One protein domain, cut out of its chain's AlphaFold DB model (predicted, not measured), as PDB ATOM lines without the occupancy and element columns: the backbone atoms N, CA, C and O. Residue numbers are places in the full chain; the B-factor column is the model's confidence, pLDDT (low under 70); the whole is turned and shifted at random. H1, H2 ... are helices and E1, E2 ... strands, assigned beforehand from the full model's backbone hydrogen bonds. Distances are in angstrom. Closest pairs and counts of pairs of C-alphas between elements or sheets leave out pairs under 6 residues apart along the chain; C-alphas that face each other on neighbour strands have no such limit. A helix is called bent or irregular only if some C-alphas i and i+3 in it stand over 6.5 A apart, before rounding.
ATOM      1  N   VAL A   3     113.788 139.136 112.954       94.31
ATOM      2  CA  VAL A   3     114.437 138.304 113.981       94.31
ATOM      3  C   VAL A   3     113.583 137.082 114.278       94.31
ATOM      4  O   VAL A   3     112.357 137.167 114.252       94.31
ATOM      5  N   PHE A   4     114.242 135.965 114.571       95.19
ATOM      6  CA  PHE A   4     113.590 134.716 114.923       95.19
ATOM      7  C   PHE A   4     114.373 134.020 116.027       95.19
ATOM      8  O   PHE A   4     115.611 134.021 116.005       95.19
ATOM      9  N   TYR A   5     113.651 133.425 116.969       96.56
ATOM     10  CA  TYR A   5     114.227 132.707 118.095       96.56
ATOM     11  C   TYR A   5     113.564 131.347 118.259       96.56
ATOM     12  O   TYR A   5     112.342 131.275 118.341       96.56
ATOM     13  N   LEU A   6     114.369 130.292 118.331       96.56
ATOM     14  CA  LEU A   6     113.938 128.965 118.746       96.56
ATOM     15  C   LEU A   6     113.880 128.925 120.272       96.56
ATOM     16  O   LEU A   6     114.857 129.263 120.937       96.56
ATOM     17  N   VAL A   7     112.748 128.492 120.807       97.50
ATOM     18  CA  VAL A   7     112.531 128.208 122.221       97.50
ATOM     19  C   VAL A   7     112.427 126.698 122.379       97.50
ATOM     20  O   VAL A   7     111.532 126.064 121.818       97.50
ATOM     21  N   ASP A   8     113.346 126.129 123.150       96.19
ATOM     22  CA  ASP A   8     113.390 124.702 123.445       96.19
ATOM     23  C   ASP A   8     113.123 124.492 124.944       96.19
ATOM     24  O   ASP A   8     114.001 124.764 125.768       96.19
ATOM     25  N   PRO A   9     111.911 124.056 125.337       95.62
ATOM     26  CA  PRO A   9     111.582 123.864 126.745       95.62
ATOM     27  C   PRO A   9     112.218 122.621 127.376       95.62
ATOM     28  O   PRO A   9     112.299 122.566 128.604       95.62
ATOM     29  N   VAL A  10     112.705 121.658 126.582       94.50
ATOM     30  CA  VAL A  10     113.397 120.464 127.098       94.50
ATOM     31  C   VAL A  10     114.813 120.830 127.521       94.50
ATOM     32  O   VAL A  10     115.227 120.522 128.639       94.50
ATOM     33  N   THR A  11     115.554 121.536 126.661       95.31
ATOM     34  CA  THR A  11     116.906 122.024 126.991       95.31
ATOM     35  C   THR A  11     116.893 123.346 127.753       95.31
ATOM     36  O   THR A  11     117.920 123.742 128.304       95.31
ATOM     37  N   ARG A  12     115.731 124.003 127.839       96.62
ATOM     38  CA  ARG A  12     115.507 125.296 128.505       96.62
ATOM     39  C   ARG A  12     116.374 126.401 127.906       96.62
ATOM     40  O   ARG A  12     117.007 127.177 128.624       96.62
ATOM     41  N   THR A  13     116.403 126.458 126.578       97.38
ATOM     42  CA  THR A  13     117.222 127.403 125.815       97.38
ATOM     43  C   THR A  13     116.380 128.279 124.899       97.38
ATOM     44  O   THR A  13     115.308 127.892 124.433       97.38
ATOM     45  N   VAL A  14     116.898 129.479 124.639       97.62
ATOM     46  CA  VAL A  14     116.425 130.374 123.584       97.62
ATOM     47  C   VAL A  14     117.611 130.658 122.675       97.62
ATOM     48  O   VAL A  14     118.677 131.047 123.153       97.62
ATOM     49  N   GLU A  15     117.444 130.450 121.376       96.44
ATOM     50  CA  GLU A  15     118.523 130.562 120.393       96.44
ATOM     51  C   GLU A  15     118.069 131.380 119.195       96.44
ATOM     52  O   GLU A  15     116.939 131.259 118.739       96.44
ATOM     53  N   LYS A  16     118.946 132.222 118.647       94.69
ATOM     54  CA  LYS A  16     118.622 132.988 117.441       94.69
ATOM     55  C   LYS A  16     118.736 132.093 116.206       94.69
ATOM     56  O   LYS A  16     119.797 131.520 115.975       94.69
ATOM     57  N   VAL A  17     117.696 132.060 115.374       92.06
ATOM     58  CA  VAL A  17     117.688 131.321 114.100       92.06
ATOM     59  C   VAL A  17     117.640 132.282 112.909       92.06
ATOM     60  O   VAL A  17     117.010 133.339 112.963       92.06
ATOM     61  N   GLY A  18     118.380 131.958 111.845       83.50
ATOM     62  CA  GLY A  18     118.549 132.835 110.677       83.50
ATOM     63  C   GLY A  18     117.472 132.675 109.603       83.50
ATOM     64  O   GLY A  18     117.128 133.651 108.941       83.50
ATOM     65  N   ASP A  19     116.920 131.469 109.467       76.69
ATOM     66  CA  ASP A  19     116.100 131.062 108.316       76.69
ATOM     67  C   ASP A  19     114.595 131.357 108.481       76.69
ATOM     68  O   ASP A  19     113.787 131.032 107.615       76.69
ATOM     69  N   GLY A  20     114.193 131.988 109.587       78.56
ATOM     70  CA  GLY A  20     112.792 132.298 109.865       78.56
ATOM     71  C   GLY A  20     111.865 131.084 109.868       78.56
ATOM     72  O   GLY A  20     112.259 130.002 110.295       78.56
ATOM     73  N   PHE A  21     110.621 131.273 109.418       81.88
ATOM     74  CA  PHE A  21     109.639 130.186 109.324       81.88
ATOM     75  C   PHE A  21     109.806 129.305 108.081       81.88
ATOM     76  O   PHE A  21     109.213 128.232 108.029       81.88
ATOM     77  N   ASP A  22     110.648 129.696 107.119       81.44
ATOM     78  CA  ASP A  22     110.868 128.938 105.879       81.44
ATOM     79  C   ASP A  22     111.431 127.531 106.154       81.44
ATOM     80  O   ASP A  22     111.223 126.605 105.373       81.44
ATOM     81  N   ARG A  23     112.111 127.358 107.296       81.81
ATOM     82  CA  ARG A  23     112.648 126.077 107.778       81.81
ATOM     83  C   ARG A  23     112.029 125.614 109.091       81.81
ATOM     84  O   ARG A  23     112.608 124.779 109.776       81.81
ATOM     85  N   ALA A  24     110.866 126.147 109.464       83.31
ATOM     86  CA  ALA A  24     110.226 125.778 110.720       83.31
ATOM     87  C   ALA A  24     109.939 124.273 110.809       83.31
ATOM     88  O   ALA A  24     110.227 123.692 111.846       83.31
ATOM     89  N   ALA A  25     109.501 123.636 109.718       82.31
ATOM     90  CA  ALA A  25     109.287 122.188 109.684       82.31
ATOM     91  C   ALA A  25     110.577 121.393 109.969       82.31
ATOM     92  O   ALA A  25     110.566 120.469 110.777       82.31
ATOM     93  N   ASP A  26     111.713 121.804 109.390       85.38
ATOM     94  CA  ASP A  26     113.019 121.188 109.670       85.38
ATOM     95  C   ASP A  26     113.459 121.416 111.128       85.38
ATOM     96  O   ASP A  26     114.012 120.522 111.766       85.38
ATOM     97  N   ILE A  27     113.268 122.637 111.642       85.81
ATOM     98  CA  ILE A  27     113.745 123.066 112.967       85.81
ATOM     99  C   ILE A  27     112.905 122.443 114.090       85.81
ATOM    100  O   ILE A  27     113.444 122.048 115.126       85.81
ATOM    101  N   LEU A  28     111.588 122.389 113.895       87.19
ATOM    102  CA  LEU A  28     110.621 121.876 114.861       87.19
ATOM    103  C   LEU A  28     110.383 120.370 114.697       87.19
ATOM    104  O   LEU A  28     109.919 119.735 115.640       87.19
ATOM    105  N   GLY A  29     110.770 119.789 113.558       84.38
ATOM    106  CA  GLY A  29     110.717 118.349 113.311       84.38
ATOM    107  C   GLY A  29     109.306 117.808 113.076       84.38
ATOM    108  O   GLY A  29     109.070 116.630 113.327       84.38
ATOM    109  N   ALA A  30     108.377 118.651 112.623       82.94
ATOM    110  CA  ALA A  30     106.984 118.292 112.367       82.94
ATOM    111  C   ALA A  30     106.468 118.965 111.090       82.94
ATOM    112  O   ALA A  30     107.072 119.917 110.602       82.94
ATOM    113  N   GLU A  31     105.353 118.481 110.541       77.88
ATOM    114  CA  GLU A  31     104.677 119.120 109.400       77.88
ATOM    115  C   GLU A  31     103.508 120.011 109.851       77.88
ATOM    116  O   GLU A  31     103.329 121.117 109.325       77.88
ATOM    117  N   GLU A  32     102.756 119.580 110.866       83.56
ATOM    118  CA  GLU A  32     101.606 120.300 111.422       83.56
ATOM    119  C   GLU A  32     102.023 121.258 112.540       83.56
ATOM    120  O   GLU A  32     102.742 120.890 113.473       83.56
ATOM    121  N   HIS A  33     101.571 122.510 112.438       87.38
ATOM    122  CA  HIS A  33     101.956 123.574 113.353       87.38
ATOM    123  C   HIS A  33     100.780 124.474 113.708       87.38
ATOM    124  O   HIS A  33      99.896 124.737 112.895       87.38
ATOM    125  N   ASP A  34     100.845 125.040 114.902       88.81
ATOM    126  CA  ASP A  34      99.973 126.106 115.357       88.81
ATOM    127  C   ASP A  34     100.675 127.453 115.255       88.81
ATOM    128  O   ASP A  34     101.744 127.659 115.837       88.81
ATOM    129  N   LEU A  35     100.035 128.396 114.565       89.38
ATOM    130  CA  LEU A  35     100.452 129.791 114.515       89.38
ATOM    131  C   LEU A  35      99.568 130.619 115.447       89.38
ATOM    132  O   LEU A  35      98.338 130.590 115.377       89.38
ATOM    133  N   THR A  36     100.219 131.380 116.316       90.69
ATOM    134  CA  THR A  36      99.593 132.360 117.203       90.69
ATOM    135  C   THR A  36     100.130 133.743 116.862       90.69
ATOM    136  O   THR A  36     101.334 133.978 117.005       90.69
ATOM    137  N   THR A  37      99.261 134.670 116.453       91.00
ATOM    138  CA  THR A  37      99.660 136.055 116.165       91.00
ATOM    139  C   THR A  37      99.579 136.860 117.457       91.00
ATOM    140  O   THR A  37      98.509 137.096 118.014       91.00
ATOM    141  N   LEU A  38     100.722 137.306 117.971       90.56
ATOM    142  CA  LEU A  38     100.754 138.172 119.155       90.56
ATOM    143  C   LEU A  38     100.441 139.623 118.798       90.56
ATOM    144  O   LEU A  38      99.886 140.367 119.610       90.56
ATOM    145  N   TRP A  39     100.825 140.032 117.591       91.75
ATOM    146  CA  TRP A  39     100.580 141.367 117.073       91.75
ATOM    147  C   TRP A  39     100.671 141.385 115.548       91.75
ATOM    148  O   TRP A  39     101.533 140.738 114.961       91.75
ATOM    149  N   THR A  40      99.824 142.192 114.913       90.56
ATOM    150  CA  THR A  40      99.893 142.492 113.482       90.56
ATOM    151  C   THR A  40      99.586 143.966 113.249       90.56
ATOM    152  O   THR A  40      98.757 144.561 113.953       90.56
ATOM    153  N   HIS A  41     100.262 144.584 112.286       85.88
ATOM    154  CA  HIS A  41     100.020 145.980 111.953       85.88
ATOM    155  C   HIS A  41      98.714 146.122 111.162       85.88
ATOM    156  O   HIS A  41      98.517 145.484 110.130       85.88
ATOM    157  N   SER A  42      97.830 147.033 111.581       82.31
ATOM    158  CA  SER A  42      96.500 147.191 110.965       82.31
ATOM    159  C   SER A  42      96.528 147.568 109.477       82.31
ATOM    160  O   SER A  42      95.538 147.369 108.779       82.31
ATOM    161  N   PHE A  43      97.639 148.128 108.994       77.19
ATOM    162  CA  PHE A  43      97.799 148.583 107.609       77.19
ATOM    163  C   PHE A  43      98.956 147.910 106.862       77.19
ATOM    164  O   PHE A  43      99.182 148.238 105.699       77.19
ATOM    165  N   ASP A  44      99.682 147.001 107.515       76.69
ATOM    166  CA  ASP A  44     100.789 146.271 106.899       76.69
ATOM    167  C   ASP A  44     100.792 144.806 107.372       76.69
ATOM    168  O   ASP A  44     101.323 144.505 108.440       76.69
ATOM    169  N   PRO A  45     100.194 143.880 106.606       74.69
ATOM    170  CA  PRO A  45     100.094 142.477 107.001       74.69
ATOM    171  C   PRO A  45     101.444 141.741 106.996       74.69
ATOM    172  O   PRO A  45     101.529 140.633 107.539       74.69
ATOM    173  N   ASP A  46     102.486 142.339 106.408       81.69
ATOM    174  CA  ASP A  46     103.857 141.822 106.446       81.69
ATOM    175  C   ASP A  46     104.569 142.200 107.762       81.69
ATOM    176  O   ASP A  46     105.632 141.658 108.086       81.69
ATOM    177  N   SER A  47     103.960 143.086 108.560       89.19
ATOM    178  CA  SER A  47     104.425 143.497 109.882       89.19
ATOM    179  C   SER A  47     103.703 142.734 110.985       89.19
ATOM    180  O   SER A  47     102.550 143.018 111.304       89.19
ATOM    181  N   SER A  48     104.388 141.762 111.587       91.94
ATOM    182  CA  SER A  48     103.793 140.869 112.589       91.94
ATOM    183  C   SER A  48     104.799 140.347 113.611       91.94
ATOM    184  O   SER A  48     106.013 140.320 113.374       91.94
ATOM    185  N   VAL A  49     104.263 139.955 114.767       93.31
ATOM    186  CA  VAL A  49     104.941 139.133 115.767       93.31
ATOM    187  C   VAL A  49     104.124 137.870 115.956       93.31
ATOM    188  O   VAL A  49     102.988 137.926 116.425       93.31
ATOM    189  N   ASP A  50     104.748 136.750 115.637       93.81
ATOM    190  CA  ASP A  50     104.111 135.450 115.538       93.81
ATOM    191  C   ASP A  50     104.869 134.436 116.402       93.81
ATOM    192  O   ASP A  50     106.100 134.479 116.501       93.81
ATOM    193  N   ILE A  51     104.143 133.498 117.004       94.56
ATOM    194  CA  ILE A  51     104.712 132.294 117.611       94.56
ATOM    195  C   ILE A  51     104.178 131.093 116.859       94.56
ATOM    196  O   ILE A  51     102.969 130.926 116.719       94.56
ATOM    197  N   LEU A  52     105.097 130.255 116.406       93.94
ATOM    198  CA  LEU A  52     104.802 129.011 115.727       93.94
ATOM    199  C   LEU A  52     105.265 127.842 116.595       93.94
ATOM    200  O   LEU A  52     106.427 127.815 117.001       93.94
ATOM    201  N   VAL A  53     104.388 126.885 116.862       93.50
ATOM    202  CA  VAL A  53     104.696 125.658 117.615       93.50
ATOM    203  C   VAL A  53     104.208 124.441 116.849       93.50
ATOM    204  O   VAL A  53     103.388 124.579 115.948       93.50
ATOM    205  N   VAL A  54     104.712 123.256 117.179       90.94
ATOM    206  CA  VAL A  54     104.143 122.006 116.652       90.94
ATOM    207  C   VAL A  54     102.723 121.836 117.193       90.94
ATOM    208  O   VAL A  54     102.466 122.196 118.346       90.94
ATOM    209  N   ASP A  55     101.815 121.308 116.372       87.56
ATOM    210  CA  ASP A  55     100.464 120.974 116.826       87.56
ATOM    211  C   ASP A  55     100.519 120.038 118.048       87.56
ATOM    212  O   ASP A  55     101.250 119.047 118.070       87.56
ATOM    213  N   GLU A  56      99.749 120.361 119.089       86.38
ATOM    214  CA  GLU A  56      99.825 119.654 120.374       86.38
ATOM    215  C   GLU A  56      99.406 118.177 120.260       86.38
ATOM    216  O   GLU A  56      99.881 117.358 121.045       86.38
ATOM    217  N   ALA A  57      98.566 117.814 119.282       85.69
ATOM    218  CA  ALA A  57      98.169 116.427 119.035       85.69
ATOM    219  C   ALA A  57      99.239 115.616 118.285       85.69
ATOM    220  O   ALA A  57      99.195 114.387 118.323       85.69
ATOM    221  N   ALA A  58     100.202 116.285 117.643       86.38
ATOM    222  CA  ALA A  58     101.331 115.666 116.949       86.38
ATOM    223  C   ALA A  58     102.588 115.518 117.833       86.38
ATOM    224  O   ALA A  58     103.615 115.020 117.370       86.38
ATOM    225  N   LEU A  59     102.541 115.964 119.094       88.88
ATOM    226  CA  LEU A  59     103.682 115.915 120.008       88.88
ATOM    227  C   LEU A  59     103.816 114.558 120.715       88.88
ATOM    228  O   LEU A  59     102.927 114.135 121.450       88.88
ATOM    229  N   ASP A  60     105.001 113.958 120.603       89.62
ATOM    230  CA  ASP A  60     105.440 112.821 121.422       89.62
ATOM    231  C   ASP A  60     106.222 113.274 122.675       89.62
ATOM    232  O   ASP A  60     106.659 114.424 122.796       89.62
ATOM    233  N   GLU A  61     106.454 112.356 123.618       87.62
ATOM    234  CA  GLU A  61     107.366 112.592 124.745       87.62
ATOM    235  C   GLU A  61     108.822 112.795 124.259       87.62
ATOM    236  O   GLU A  61     109.273 112.107 123.339       87.62
ATOM    237  N   PRO A  62     109.607 113.707 124.872       90.31
ATOM    238  CA  PRO A  62     109.283 114.532 126.044       90.31
ATOM    239  C   PRO A  62     108.599 115.873 125.710       90.31
ATOM    240  O   PRO A  62     108.392 116.706 126.597       90.31
ATOM    241  N   TRP A  63     108.287 116.135 124.440       90.88
ATOM    242  CA  TRP A  63     107.801 117.440 123.981       90.88
ATOM    243  C   TRP A  63     106.369 117.732 124.421       90.88
ATOM    244  O   TRP A  63     106.083 118.868 124.797       90.88
ATOM    245  N   SER A  64     105.509 116.714 124.449       90.56
ATOM    246  CA  SER A  64     104.125 116.802 124.942       90.56
ATOM    247  C   SER A  64     104.019 117.201 126.424       90.56
ATOM    248  O   SER A  64     102.999 117.740 126.854       90.56
ATOM    249  N   GLU A  65     105.085 116.999 127.206       92.38
ATOM    250  CA  GLU A  65     105.152 117.338 128.635       92.38
ATOM    251  C   GLU A  65     106.025 118.565 128.942       92.38
ATOM    252  O   GLU A  65     106.240 118.919 130.107       92.38
ATOM    253  N   SER A  66     106.528 119.227 127.904       94.75
ATOM    254  CA  SER A  66     107.434 120.364 128.031       94.75
ATOM    255  C   SER A  66     106.729 121.656 127.648       94.75
ATOM    256  O   SER A  66     106.127 121.756 126.584       94.75
ATOM    257  N   PHE A  67     106.828 122.668 128.513       96.12
ATOM    258  CA  PHE A  67     106.052 123.898 128.387       96.12
ATOM    259  C   PHE A  67     106.922 125.141 128.540       96.12
ATOM    260  O   PHE A  67     107.836 125.195 129.373       96.12
ATOM    261  N   PHE A  68     106.569 126.188 127.804       97.12
ATOM    262  CA  PHE A  68     107.083 127.530 128.038       97.12
ATOM    263  C   PHE A  68     105.950 128.551 127.984       97.12
ATOM    264  O   PHE A  68     104.954 128.353 127.287       97.12
ATOM    265  N   SER A  69     106.096 129.649 128.722       96.06
ATOM    266  CA  SER A  69     105.296 130.845 128.504       96.06
ATOM    267  C   SER A  69     106.096 131.899 127.759       96.06
ATOM    268  O   SER A  69     107.321 131.981 127.885       96.06
ATOM    269  N   PHE A  70     105.383 132.706 126.981       95.88
ATOM    270  CA  PHE A  70     105.914 133.902 126.360       95.88
ATOM    271  C   PHE A  70     105.094 135.107 126.808       95.88
ATOM    272  O   PHE A  70     103.874 135.156 126.616       95.88
ATOM    273  N   ARG A  71     105.772 136.079 127.416       95.25
ATOM    274  CA  ARG A  71     105.180 137.338 127.859       95.25
ATOM    275  C   ARG A  71     105.437 138.425 126.827       95.25
ATOM    276  O   ARG A  71     106.581 138.701 126.483       95.25
ATOM    277  N   PHE A  72     104.374 139.084 126.393       93.81
ATOM    278  CA  PHE A  72     104.408 140.081 125.335       93.81
ATOM    279  C   PHE A  72     103.704 141.364 125.773       93.81
ATOM    280  O   PHE A  72     102.574 141.321 126.255       93.81
ATOM    281  N   THR A  73     104.348 142.515 125.596       92.81
ATOM    282  CA  THR A  73     103.759 143.822 125.908       92.81
ATOM    283  C   THR A  73     103.600 144.660 124.644       92.81
ATOM    284  O   THR A  73     104.550 144.850 123.894       92.81
ATOM    285  N   CYS A  74     102.417 145.226 124.420       89.25
ATOM    286  CA  CYS A  74     102.157 146.156 123.322       89.25
ATOM    287  C   CYS A  74     101.258 147.290 123.819       89.25
ATOM    288  O   CYS A  74     100.202 147.040 124.409       89.25
ATOM    289  N   GLY A  75     101.664 148.545 123.612       86.81
ATOM    290  CA  GLY A  75     100.867 149.707 124.020       86.81
ATOM    291  C   GLY A  75     100.558 149.737 125.523       86.81
ATOM    292  O   GLY A  75      99.460 150.114 125.926       86.81
ATOM    293  N   GLY A  76     101.499 149.269 126.351       86.44
ATOM    294  CA  GLY A  76     101.355 149.192 127.810       86.44
ATOM    295  C   GLY A  76     100.465 148.053 128.324       86.44
ATOM    296  O   GLY A  76     100.308 147.915 129.535       86.44
ATOM    297  N   LYS A  77      99.902 147.224 127.438       88.19
ATOM    298  CA  LYS A  77      99.160 146.015 127.811       88.19
ATOM    299  C   LYS A  77     100.066 144.803 127.680       88.19
ATOM    300  O   LYS A  77     100.642 144.588 126.618       88.19
ATOM    301  N   THR A  78     100.170 144.022 128.746       90.56
ATOM    302  CA  THR A  78     100.930 142.772 128.765       90.56
ATOM    303  C   THR A  78      99.979 141.595 128.651       90.56
ATOM    304  O   THR A  78      99.012 141.515 129.405       90.56
ATOM    305  N   SER A  79     100.272 140.685 127.732       87.69
ATOM    306  CA  SER A  79      99.663 139.367 127.633       87.69
ATOM    307  C   SER A  79     100.710 138.294 127.909       87.69
ATOM    308  O   SER A  79     101.907 138.481 127.686       87.69
ATOM    309  N   GLU A  80     100.255 137.155 128.413       90.94
ATOM    310  CA  GLU A  80     101.064 135.952 128.544       90.94
ATOM    311  C   GLU A  80     100.330 134.795 127.865       90.94
ATOM    312  O   GLU A  80      99.095 134.708 127.893       90.94
ATOM    313  N   ARG A  81     101.096 133.943 127.187       90.75
ATOM    314  CA  ARG A  81     100.599 132.749 126.498       90.75
ATOM    315  C   ARG A  81     101.487 131.566 126.845       90.75
ATOM    316  O   ARG A  81     102.703 131.723 126.889       90.75
ATOM    317  N   ILE A  82     100.875 130.408 127.082       93.25
ATOM    318  CA  ILE A  82     101.574 129.141 127.323       93.25
ATOM    319  C   ILE A  82     101.502 128.268 126.082       93.25
ATOM    320  O   ILE A  82     100.432 128.092 125.499       93.25
ATOM    321  N   PHE A  83     102.635 127.660 125.764       94.44
ATOM    322  CA  PHE A  83     102.823 126.758 124.645       94.44
ATOM    323  C   PHE A  83     103.400 125.420 125.118       94.44
ATOM    324  O   PHE A  83     104.121 125.367 126.120       94.44
ATOM    325  N   THR A  84     103.074 124.358 124.383       94.88
ATOM    326  CA  THR A  84     103.606 123.001 124.573       94.88
ATOM    327  C   THR A  84     104.605 122.702 123.457       94.88
ATOM    328  O   THR A  84     104.398 123.127 122.322       94.88
ATOM    329  N   GLY A  85     105.676 121.971 123.762       94.31
ATOM    330  CA  GLY A  85     106.705 121.617 122.787       94.31
ATOM    331  C   GLY A  85     107.603 122.792 122.381       94.31
ATOM    332  O   GLY A  85     107.599 123.859 122.998       94.31
ATOM    333  N   LYS A  86     108.438 122.581 121.356       94.75
ATOM    334  CA  LYS A  86     109.306 123.638 120.817       94.75
ATOM    335  C   LYS A  86     108.490 124.704 120.095       94.75
ATOM    336  O   LYS A  86     107.469 124.404 119.479       94.75
ATOM    337  N   GLY A  87     109.006 125.930 120.099       94.88
ATOM    338  CA  GLY A  87     108.412 127.027 119.345       94.88
ATOM    339  C   GLY A  87     109.432 127.941 118.694       94.88
ATOM    340  O   GLY A  87     110.552 128.080 119.175       94.88
ATOM    341  N   ILE A  88     109.032 128.601 117.613       95.75
ATOM    342  CA  ILE A  88     109.777 129.702 117.007       95.75
ATOM    343  C   ILE A  88     108.987 130.988 117.224       95.75
ATOM    344  O   ILE A  88     107.851 131.113 116.771       95.75
ATOM    345  N   VAL A  89     109.610 131.963 117.881       95.56
ATOM    346  CA  VAL A  89     109.098 133.333 117.986       95.56
ATOM    347  C   VAL A  89     109.700 134.153 116.853       95.56
ATOM    348  O   VAL A  89     110.925 134.251 116.750       95.56
ATOM    349  N   GLY A  90     108.863 134.741 116.007       94.06
ATOM    350  CA  GLY A  90     109.269 135.543 114.858       94.06
ATOM    351  C   GLY A  90     108.736 136.965 114.929       94.06
ATOM    352  O   GLY A  90     107.595 137.190 115.314       94.06
ATOM    353  N   ALA A  91     109.554 137.932 114.522       93.88
ATOM    354  CA  ALA A  91     109.107 139.295 114.257       93.88
ATOM    355  C   ALA A  91     109.634 139.770 112.904       93.88
ATOM    356  O   ALA A  91     110.843 139.709 112.644       93.88
ATOM    357  N   GLY A  92     108.731 140.266 112.060       91.31
ATOM    358  CA  GLY A  92     109.014 140.742 110.706       91.31
ATOM    359  C   GLY A  92     108.322 142.073 110.418       91.31
ATOM    360  O   GLY A  92     107.286 142.356 111.003       91.31
ATOM    361  N   GLY A  93     108.907 142.893 109.540       89.56
ATOM    362  CA  GLY A  93     108.320 144.159 109.081       89.56
ATOM    363  C   GLY A  93     108.626 145.383 109.958       89.56
ATOM    364  O   GLY A  93     109.651 145.446 110.651       89.56
ATOM    365  N   GLU A  94     107.778 146.401 109.871       91.69
ATOM    366  CA  GLU A  94     107.807 147.637 110.651       91.69
ATOM    367  C   GLU A  94     107.164 147.417 112.030       91.69
ATOM    368  O   GLU A  94     105.964 147.568 112.242       91.69
ATOM    369  N   ILE A  95     108.003 147.023 112.986       92.06
ATOM    370  CA  ILE A  95     107.595 146.738 114.362       92.06
ATOM    371  C   ILE A  95     107.708 148.013 115.218       92.06
ATOM    372  O   ILE A  95     108.797 148.597 115.255       92.06
ATOM    373  N   PRO A  96     106.647 148.416 115.948       91.75
ATOM    374  CA  PRO A  96     106.691 149.502 116.924       91.75
ATOM    375  C   PRO A  96     107.837 149.357 117.929       91.75
ATOM    376  O   PRO A  96     108.166 148.254 118.360       91.75
ATOM    377  N   GLU A  97     108.448 150.472 118.334       91.50
ATOM    378  CA  GLU A  97     109.666 150.468 119.160       91.50
ATOM    379  C   GLU A  97     109.471 149.803 120.539       91.50
ATOM    380  O   GLU A  97     110.403 149.194 121.069       91.50
ATOM    381  N   ASP A  98     108.277 149.890 121.130       91.38
ATOM    382  CA  ASP A  98     107.941 149.215 122.391       91.38
ATOM    383  C   ASP A  98     107.957 147.686 122.248       91.38
ATOM    384  O   ASP A  98     108.485 146.995 123.123       91.38
ATOM    385  N   ILE A  99     107.477 147.163 121.118       92.94
ATOM    386  CA  ILE A  99     107.553 145.739 120.770       92.94
ATOM    387  C   ILE A  99     108.982 145.358 120.367       92.94
ATOM    388  O   ILE A  99     109.531 144.362 120.841       92.94
ATOM    389  N   ALA A 100     109.624 146.167 119.520       93.38
ATOM    390  CA  ALA A 100     110.945 145.873 118.979       93.38
ATOM    391  C   ALA A 100     111.981 145.684 120.093       93.38
ATOM    392  O   ALA A 100     112.780 144.753 120.031       93.38
ATOM    393  N   LYS A 101     111.937 146.498 121.157       94.50
ATOM    394  CA  LYS A 101     112.838 146.375 122.318       94.50
ATOM    395  C   LYS A 101     112.788 145.012 123.010       94.50
ATOM    396  O   LYS A 101     113.806 144.596 123.552       94.50
ATOM    397  N   GLN A 102     111.653 144.317 122.967       94.50
ATOM    398  CA  GLN A 102     111.485 143.001 123.593       94.50
ATOM    399  C   GLN A 102     112.100 141.865 122.766       94.50
ATOM    400  O   GLN A 102     112.414 140.815 123.310       94.50
ATOM    401  N   LEU A 103     112.299 142.067 121.458       94.81
ATOM    402  CA  LEU A 103     112.740 141.016 120.528       94.81
ATOM    403  C   LEU A 103     114.053 141.342 119.805       94.81
ATOM    404  O   LEU A 103     114.644 140.478 119.159       94.81
ATOM    405  N   ARG A 104     114.547 142.580 119.891       93.44
ATOM    406  CA  ARG A 104     115.725 143.037 119.139       93.44
ATOM    407  C   ARG A 104     117.009 142.300 119.517       93.44
ATOM    408  O   ARG A 104     117.903 142.185 118.676       93.44
ATOM    409  N   THR A 105     117.118 141.823 120.754       95.19
ATOM    410  CA  THR A 105     118.280 141.075 121.248       95.19
ATOM    411  C   THR A 105     117.863 139.707 121.767       95.19
ATOM    412  O   THR A 105     116.737 139.520 122.226       95.19
ATOM    413  N   LEU A 106     118.804 138.760 121.728       96.12
ATOM    414  CA  LEU A 106     118.600 137.431 122.298       96.12
ATOM    415  C   LEU A 106     118.296 137.505 123.798       96.12
ATOM    416  O   LEU A 106     117.425 136.792 124.278       96.12
ATOM    417  N   GLU A 107     118.981 138.386 124.524       97.19
ATOM    418  CA  GLU A 107     118.760 138.598 125.956       97.19
ATOM    419  C   GLU A 107     117.333 139.078 126.248       97.19
ATOM    420  O   GLU A 107     116.666 138.518 127.115       97.19
ATOM    421  N   ALA A 108     116.833 140.059 125.487       95.88
ATOM    422  CA  ALA A 108     115.475 140.566 125.655       95.88
ATOM    423  C   ALA A 108     114.429 139.486 125.347       95.88
ATOM    424  O   ALA A 108     113.513 139.280 126.145       95.88
ATOM    425  N   ALA A 109     114.616 138.742 124.251       95.94
ATOM    426  CA  ALA A 109     113.730 137.641 123.882       95.94
ATOM    427  C   ALA A 109     113.752 136.520 124.934       95.94
ATOM    428  O   ALA A 109     112.705 135.994 125.302       95.94
ATOM    429  N   SER A 110     114.928 136.202 125.481       97.06
ATOM    430  CA  SER A 110     115.076 135.208 126.551       97.06
ATOM    431  C   SER A 110     114.384 135.653 127.839       97.06
ATOM    432  O   SER A 110     113.730 134.849 128.490       97.06
ATOM    433  N   GLY A 111     114.468 136.941 128.190       96.81
ATOM    434  CA  GLY A 111     113.786 137.509 129.359       96.81
ATOM    435  C   GLY A 111     112.254 137.555 129.248       96.81
ATOM    436  O   GLY A 111     111.571 137.781 130.251       96.81
ATOM    437  N   ALA A 112     111.706 137.347 128.047       96.00
ATOM    438  CA  ALA A 112     110.273 137.207 127.802       96.00
ATOM    439  C   ALA A 112     109.774 135.755 127.937       96.00
ATOM    440  O   ALA A 112     108.563 135.540 128.003       96.00
ATOM    441  N   VAL A 113     110.683 134.775 128.003       97.75
ATOM    442  CA  VAL A 113     110.367 133.343 128.087       97.75
ATOM    443  C   VAL A 113     110.483 132.847 129.526       97.75
ATOM    444  O   VAL A 113     111.467 133.119 130.211       97.75
ATOM    445  N   SER A 114     109.506 132.058 129.977       97.62
ATOM    446  CA  SER A 114     109.621 131.273 131.214       97.62
ATOM    447  C   SER A 114     109.400 129.790 130.936       97.62
ATOM    448  O   SER A 114     108.379 129.403 130.377       97.62
ATOM    449  N   PHE A 115     110.337 128.939 131.357       97.44
ATOM    450  CA  PHE A 115     110.201 127.484 131.233       97.44
ATOM    451  C   PHE A 115     109.411 126.915 132.403       97.44
ATOM    452  O   PHE A 115     109.826 127.028 133.562       97.44
ATOM    453  N   LEU A 116     108.295 126.265 132.097       95.62
ATOM    454  CA  LEU A 116     107.330 125.826 133.093       95.62
ATOM    455  C   LEU A 116     107.447 124.328 133.354       95.62
ATOM    456  O   LEU A 116     107.801 123.536 132.487       95.62
ATOM    457  N   THR A 117     107.110 123.936 134.579       94.38
ATOM    458  CA  THR A 117     106.822 122.526 134.871       94.38
ATOM    459  C   THR A 117     105.421 122.187 134.375       94.38
ATOM    460  O   THR A 117     104.551 123.060 134.381       94.38
ATOM    461  N   GLN A 118     105.168 120.917 134.054       92.69
ATOM    462  CA  GLN A 118     103.840 120.422 133.677       92.69
ATOM    463  C   GLN A 118     102.754 120.852 134.684       92.69
ATOM    464  O   GLN A 118     101.714 121.390 134.307       92.69
ATOM    465  N   ARG A 119     103.032 120.740 135.992       93.88
ATOM    466  CA  ARG A 119     102.112 121.193 137.049       93.88
ATOM    467  C   ARG A 119     101.800 122.691 136.971       93.88
ATOM    468  O   ARG A 119     100.649 123.076 137.150       93.88
ATOM    469  N   ALA A 120     102.810 123.530 136.738       93.12
ATOM    470  CA  ALA A 120     102.619 124.976 136.625       93.12
ATOM    471  C   ALA A 120     101.833 125.345 135.357       93.12
ATOM    472  O   ALA A 120     100.947 126.192 135.418       93.12
ATOM    473  N   ALA A 121     102.113 124.671 134.239       91.56
ATOM    474  CA  ALA A 121     101.400 124.884 132.984       91.56
ATOM    475  C   ALA A 121      99.910 124.527 133.102       91.56
ATOM    476  O   ALA A 121      99.055 125.308 132.685       91.56
ATOM    477  N   TYR A 122      99.577 123.391 133.724       89.88
ATOM    478  CA  TYR A 122      98.180 123.005 133.935       89.88
ATOM    479  C   TYR A 122      97.444 123.908 134.925       89.88
ATOM    480  O   TYR A 122      96.280 124.219 134.686       89.88
ATOM    481  N   ALA A 123      98.107 124.358 135.995       91.00
ATOM    482  CA  ALA A 123      97.519 125.324 136.921       91.00
ATOM    483  C   ALA A 123      97.133 126.617 136.187       91.00
ATOM    484  O   ALA A 123      95.972 127.019 136.228       91.00
ATOM    485  N   TRP A 124      98.059 127.174 135.403       88.88
ATOM    486  CA  TRP A 124      97.799 128.374 134.614       88.88
ATOM    487  C   TRP A 124      96.668 128.164 133.601       88.88
ATOM    488  O   TRP A 124      95.763 128.990 133.510       88.88
ATOM    489  N   ARG A 125      96.668 127.041 132.865       85.31
ATOM    490  CA  ARG A 125      95.596 126.721 131.901       85.31
ATOM    491  C   ARG A 125      94.230 126.618 132.589       85.31
ATOM    492  O   ARG A 125      93.242 127.058 132.012       85.31
ATOM    493  N   ALA A 126      94.167 126.076 133.804       86.94
ATOM    494  CA  ALA A 126      92.930 126.005 134.580       86.94
ATOM    495  C   ALA A 126      92.449 127.391 135.044       86.94
ATOM    496  O   ALA A 126      91.255 127.673 134.973       86.94
ATOM    497  N   GLU A 127      93.366 128.266 135.466       85.06
ATOM    498  CA  GLU A 127      93.059 129.650 135.862       85.06
ATOM    499  C   GLU A 127      92.532 130.492 134.689       85.06
ATOM    500  O   GLU A 127      91.670 131.347 134.886       85.06
ATOM    501  N   HIS A 128      92.993 130.209 133.466       78.38
ATOM    502  CA  HIS A 128      92.672 130.980 132.259       78.38
ATOM    503  C   HIS A 128      91.685 130.266 131.316       78.38
ATOM    504  O   HIS A 128      91.441 130.737 130.208       78.38
ATOM    505  N   ALA A 129      91.061 129.160 131.741       66.62
ATOM    506  CA  ALA A 129      90.169 128.338 130.910       66.62
ATOM    507  C   ALA A 129      88.919 129.078 130.371       66.62
ATOM    508  O   ALA A 129      88.251 128.579 129.468       66.62
ATOM    509  N   GLY A 130      88.592 130.257 130.919       59.19
ATOM    510  CA  GLY A 130      87.493 131.122 130.470       59.19
ATOM    511  C   GLY A 130      87.911 132.286 129.565       59.19
ATOM    512  O   GLY A 130      87.046 132.986 129.036       59.19
ATOM    513  N   GLU A 131      89.210 132.510 129.372       61.72
ATOM    514  CA  GLU A 131      89.711 133.505 128.429       61.72
ATOM    515  C   GLU A 131      89.758 132.863 127.043       61.72
ATOM    516  O   GLU A 131      90.625 132.042 126.751       61.72
ATOM    517  N   ALA A 132      88.792 133.193 126.181       45.16
ATOM    518  CA  ALA A 132      88.793 132.708 124.806       45.16
ATOM    519  C   ALA A 132      90.145 133.044 124.147       45.16
ATOM    520  O   ALA A 132      90.512 134.213 124.014       45.16
ATOM    521  N   SER A 133      90.895 132.016 123.746       50.03
ATOM    522  CA  SER A 133      92.114 132.174 122.955       50.03
ATOM    523  C   SER A 133      91.694 132.520 121.526       50.03
ATOM    524  O   SER A 133      91.508 131.643 120.691       50.03
ATOM    525  N   ILE A 134      91.425 133.802 121.270       44.50
ATOM    526  CA  ILE A 134      90.792 134.269 120.021       44.50
ATOM    527  C   ILE A 134      91.767 134.313 118.825       44.50
ATOM    528  O   ILE A 134      91.404 134.827 117.775       44.50
ATOM    529  N   ASP A 135      92.991 133.793 118.963       53.12
ATOM    530  CA  ASP A 135      94.050 133.941 117.951       53.12
ATOM    531  C   ASP A 135      94.950 132.692 117.833       53.12
ATOM    532  O   ASP A 135      96.171 132.783 117.773       53.12
ATOM    533  N   ARG A 136      94.364 131.488 117.876       52.53
ATOM    534  CA  ARG A 136      95.081 130.240 117.545       52.53
ATOM    535  C   ARG A 136      94.549 129.727 116.216       52.53
ATOM    536  O   ARG A 136      93.355 129.450 116.107       52.53
ATOM    537  N   SER A 137      95.422 129.618 115.222       55.78
ATOM    538  CA  SER A 137      95.100 129.009 113.932       55.78
ATOM    539  C   SER A 137      96.046 127.838 113.693       55.78
ATOM    540  O   SER A 137      97.260 128.033 113.668       55.78
ATOM    541  N   VAL A 138      95.497 126.636 113.493       56.44
ATOM    542  CA  VAL A 138      96.270 125.495 112.984       56.44
ATOM    543  C   VAL A 138      96.631 125.820 111.536       56.44
ATOM    544  O   VAL A 138      95.739 126.081 110.723       56.44
ATOM    545  N   VAL A 139      97.919 125.843 111.203       57.28
ATOM    546  CA  VAL A 139      98.399 126.171 109.858       57.28
ATOM    547  C   VAL A 139      99.214 125.027 109.270       57.28
ATOM    548  O   VAL A 139     100.179 124.537 109.851       57.28
ATOM    549  N   HIS A 140      98.878 124.651 108.037       58.53
ATOM    550  CA  HIS A 140      99.793 123.897 107.188       58.53
ATOM    551  C   HIS A 140     100.786 124.900 106.599       58.53
ATOM    552  O   HIS A 140     100.457 125.648 105.675       58.53
ATOM    553  N   LEU A 141     101.999 124.962 107.158       54.81
ATOM    554  CA  LEU A 141     103.000 125.988 106.826       54.81
ATOM    555  C   LEU A 141     103.229 126.165 105.323       54.81
ATOM    556  O   LEU A 141     103.387 127.289 104.850       54.81
ATOM    557  N   HIS A 142     103.222 125.068 104.563       48.31
ATOM    558  CA  HIS A 142     103.462 125.106 103.123       48.31
ATOM    559  C   HIS A 142     102.356 125.844 102.347       48.31
ATOM    560  O   HIS A 142     102.642 126.491 101.339       48.31
ATOM    561  N   GLU A 143     101.107 125.777 102.808       51.81
ATOM    562  CA  GLU A 143      99.983 126.514 102.221       51.81
ATOM    563  C   GLU A 143      99.919 127.945 102.768       51.81
ATOM    564  O   GLU A 143      99.804 128.893 101.993       51.81
ATOM    565  N   HIS A 144     100.135 128.131 104.073       51.22
ATOM    566  CA  HIS A 144     100.070 129.447 104.716       51.22
ATOM    567  C   HIS A 144     101.177 130.414 104.247       51.22
ATOM    568  O   HIS A 144     100.923 131.591 103.975       51.22
ATOM    569  N   LEU A 145     102.412 129.926 104.073       50.00
ATOM    570  CA  LEU A 145     103.506 130.727 103.505       50.00
ATOM    571  C   LEU A 145     103.256 131.059 102.023       50.00
ATOM    572  O   LEU A 145     103.586 132.161 101.580       50.00
ATOM    573  N   LYS A 146     102.621 130.155 101.260       47.09
ATOM    574  CA  LYS A 146     102.196 130.421  99.872       47.09
ATOM    575  C   LYS A 146     101.105 131.487  99.797       47.09
ATOM    576  O   LYS A 146     101.154 132.321  98.895       47.09
ATOM    577  N   GLU A 147     100.162 131.506 100.733       49.81
ATOM    578  CA  GLU A 147      99.110 132.526 100.800       49.81
ATOM    579  C   GLU A 147      99.669 133.913 101.147       49.81
ATOM    580  O   GLU A 147      99.334 134.889 100.468       49.81
ATOM    581  N   ARG A 148     100.592 134.019 102.118       48.75
ATOM    582  CA  ARG A 148     101.263 135.298 102.437       48.75
ATOM    583  C   ARG A 148     102.176 135.768 101.293       48.75
ATOM    584  O   ARG A 148     102.140 136.943 100.924       48.75
ATOM    585  N   ALA A 149     102.910 134.863 100.639       44.66
ATOM    586  CA  ALA A 149     103.696 135.192  99.443       44.66
ATOM    587  C   ALA A 149     102.812 135.602  98.243       44.66
ATOM    588  O   ALA A 149     103.166 136.509  97.487       44.66
ATOM    589  N   GLY A 150     101.639 134.980  98.085       36.31
ATOM    590  CA  GLY A 150     100.649 135.311  97.058       36.31
ATOM    591  C   GLY A 150      99.966 136.664  97.282       36.31
ATOM    592  O   GLY A 150      99.733 137.399  96.320       36.31
TER     593      GLY A 150
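Overview. This is residues 3 to 150 of the 177 residues of an uncharacterized protein of Caballeronia arationis (UniProt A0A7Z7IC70). Two sheets make a sandwich, only partly face to face: a small sheet of E6, E5 and E8 covers part of one face of a larger, strongly twisted sheet of six strands. H1 packs on the larger sheet's other face, with H5 on that same face but beside the strands, H4 is over the face of the small sheet's E6 and E5, and H2 and H3 meet in a corner near the sheets, with H3 over the E2 and E1 side of the larger one. The printed part has 148 residues, with five named helices and nine named strands in the order E1 E2 H1 E3 E4 E5 E6 E7 H2 H3 E8 H4 E9 H5, and its class is mixed, helices and strands. The sheets run E2 E1 E7 E4 E3 E9 and E6 E5 E8, both antiparallel throughout. The whole is compact, with a radius of gyration of the C-alphas of 14.6 A and a rounded outline of 40 by 35 by 30 A.

Along the chain. E1, residues 3 to 8, begins at C-alpha 3 (114.437, 138.304, 113.981) and is 16.6 A long; E2 is residues 13 to 16, 10.2 A. H1, residues 20 to 28, 11.8 A, is irregular: C-alphas 22 and 25 are 7.9 A apart. E3, residues 32 to 41, 25.7 A, bends by 65 degrees at residue 38, and E4, residues 44 to 54, 26.4 A, bends by 59 degrees at residue 49. E5, residues 67 to 74, 23.2 A, begins at C-alpha 67 (106.052, 123.898, 128.387), and E6, residues 77 to 84, is 23.7 A. E7, residues 87 to 92, is 16.2 A; H2, residues 97 to 103, 10.0 A; H3, residues 106 to 111, 8.5 A; E8, residues 113 to 116, 9.5 A; H4, residues 118 to 127, 14.4 A; E9, residues 136 to 140, 13.0 A. H5, residues 141 to 150, 13.7 A, ends at C-alpha 150 (100.649, 135.311, 97.058).

Arrangement. In the larger sheet, E1 and E2 form a hairpin, with N 6 and O 15 at 2.8 A, within hydrogen-bond range. E1 and E7 are antiparallel, with N 5 and O 89 at 2.9 A, and so are E7 and E4, with N 90 and O 50 at 2.8 A. E3 and E4 form a hairpin, with N 36 and O 51 at 2.8 A, and edge strand E9 is beside E3, with N 139 and O 33 at 2.8 A. In the small sheet E5 and E6 form a hairpin, with N 72 and O 79 at 2.8 A, and E5 and E8 have N 69 and O 114 at 2.8 A. The parts of the sandwich that face each other are 10.3 A centre to centre, their strands at 17 degrees. H1 and H5 are on the same face of the larger sheet; they are close but not clearly touching, the closest C-alphas, of Ala 25 and Leu 141, 7.9 A apart. H3 is on the opposite face, at a height over the sheet of 8.4 A; its closest C-alpha to E2 is that of Ser 110, 5.8 A from that of Val 14. H2 and H3 touch only at the corner, about perpendicular at 86 degrees, with the C-alphas of Leu 103 and Ala 109 closest at 4.9 A. H2 only grazes both sheets. H4 and the small sheet make two layers, a helix on one face of a sheet, at a height over the sheet of 9.7 A; the closest C-alphas of H4 and E5 are those of Ala 121 and Phe 67, 6.6 A apart. Every O i to N i+4 pair is within hydrogen-bond range in H3 and H4; in H5 5 of 6 are, in H1 2 of 5 with 3 of 6 O i to N i+3 pairs, and in H2 1 of 3 with 3 of 4.

Size, cuts and confidence. The two C-alphas farthest apart, those of Arg 119 and Gly 150, are 42.4 A apart. The printed part has no cut. The link from E4 to E5, residues 55 to 66, is long; that from H4 to E9 is short but not tight. The mean pLDDT of the printed part is 85.0, and residues 129 to 150 are under 70.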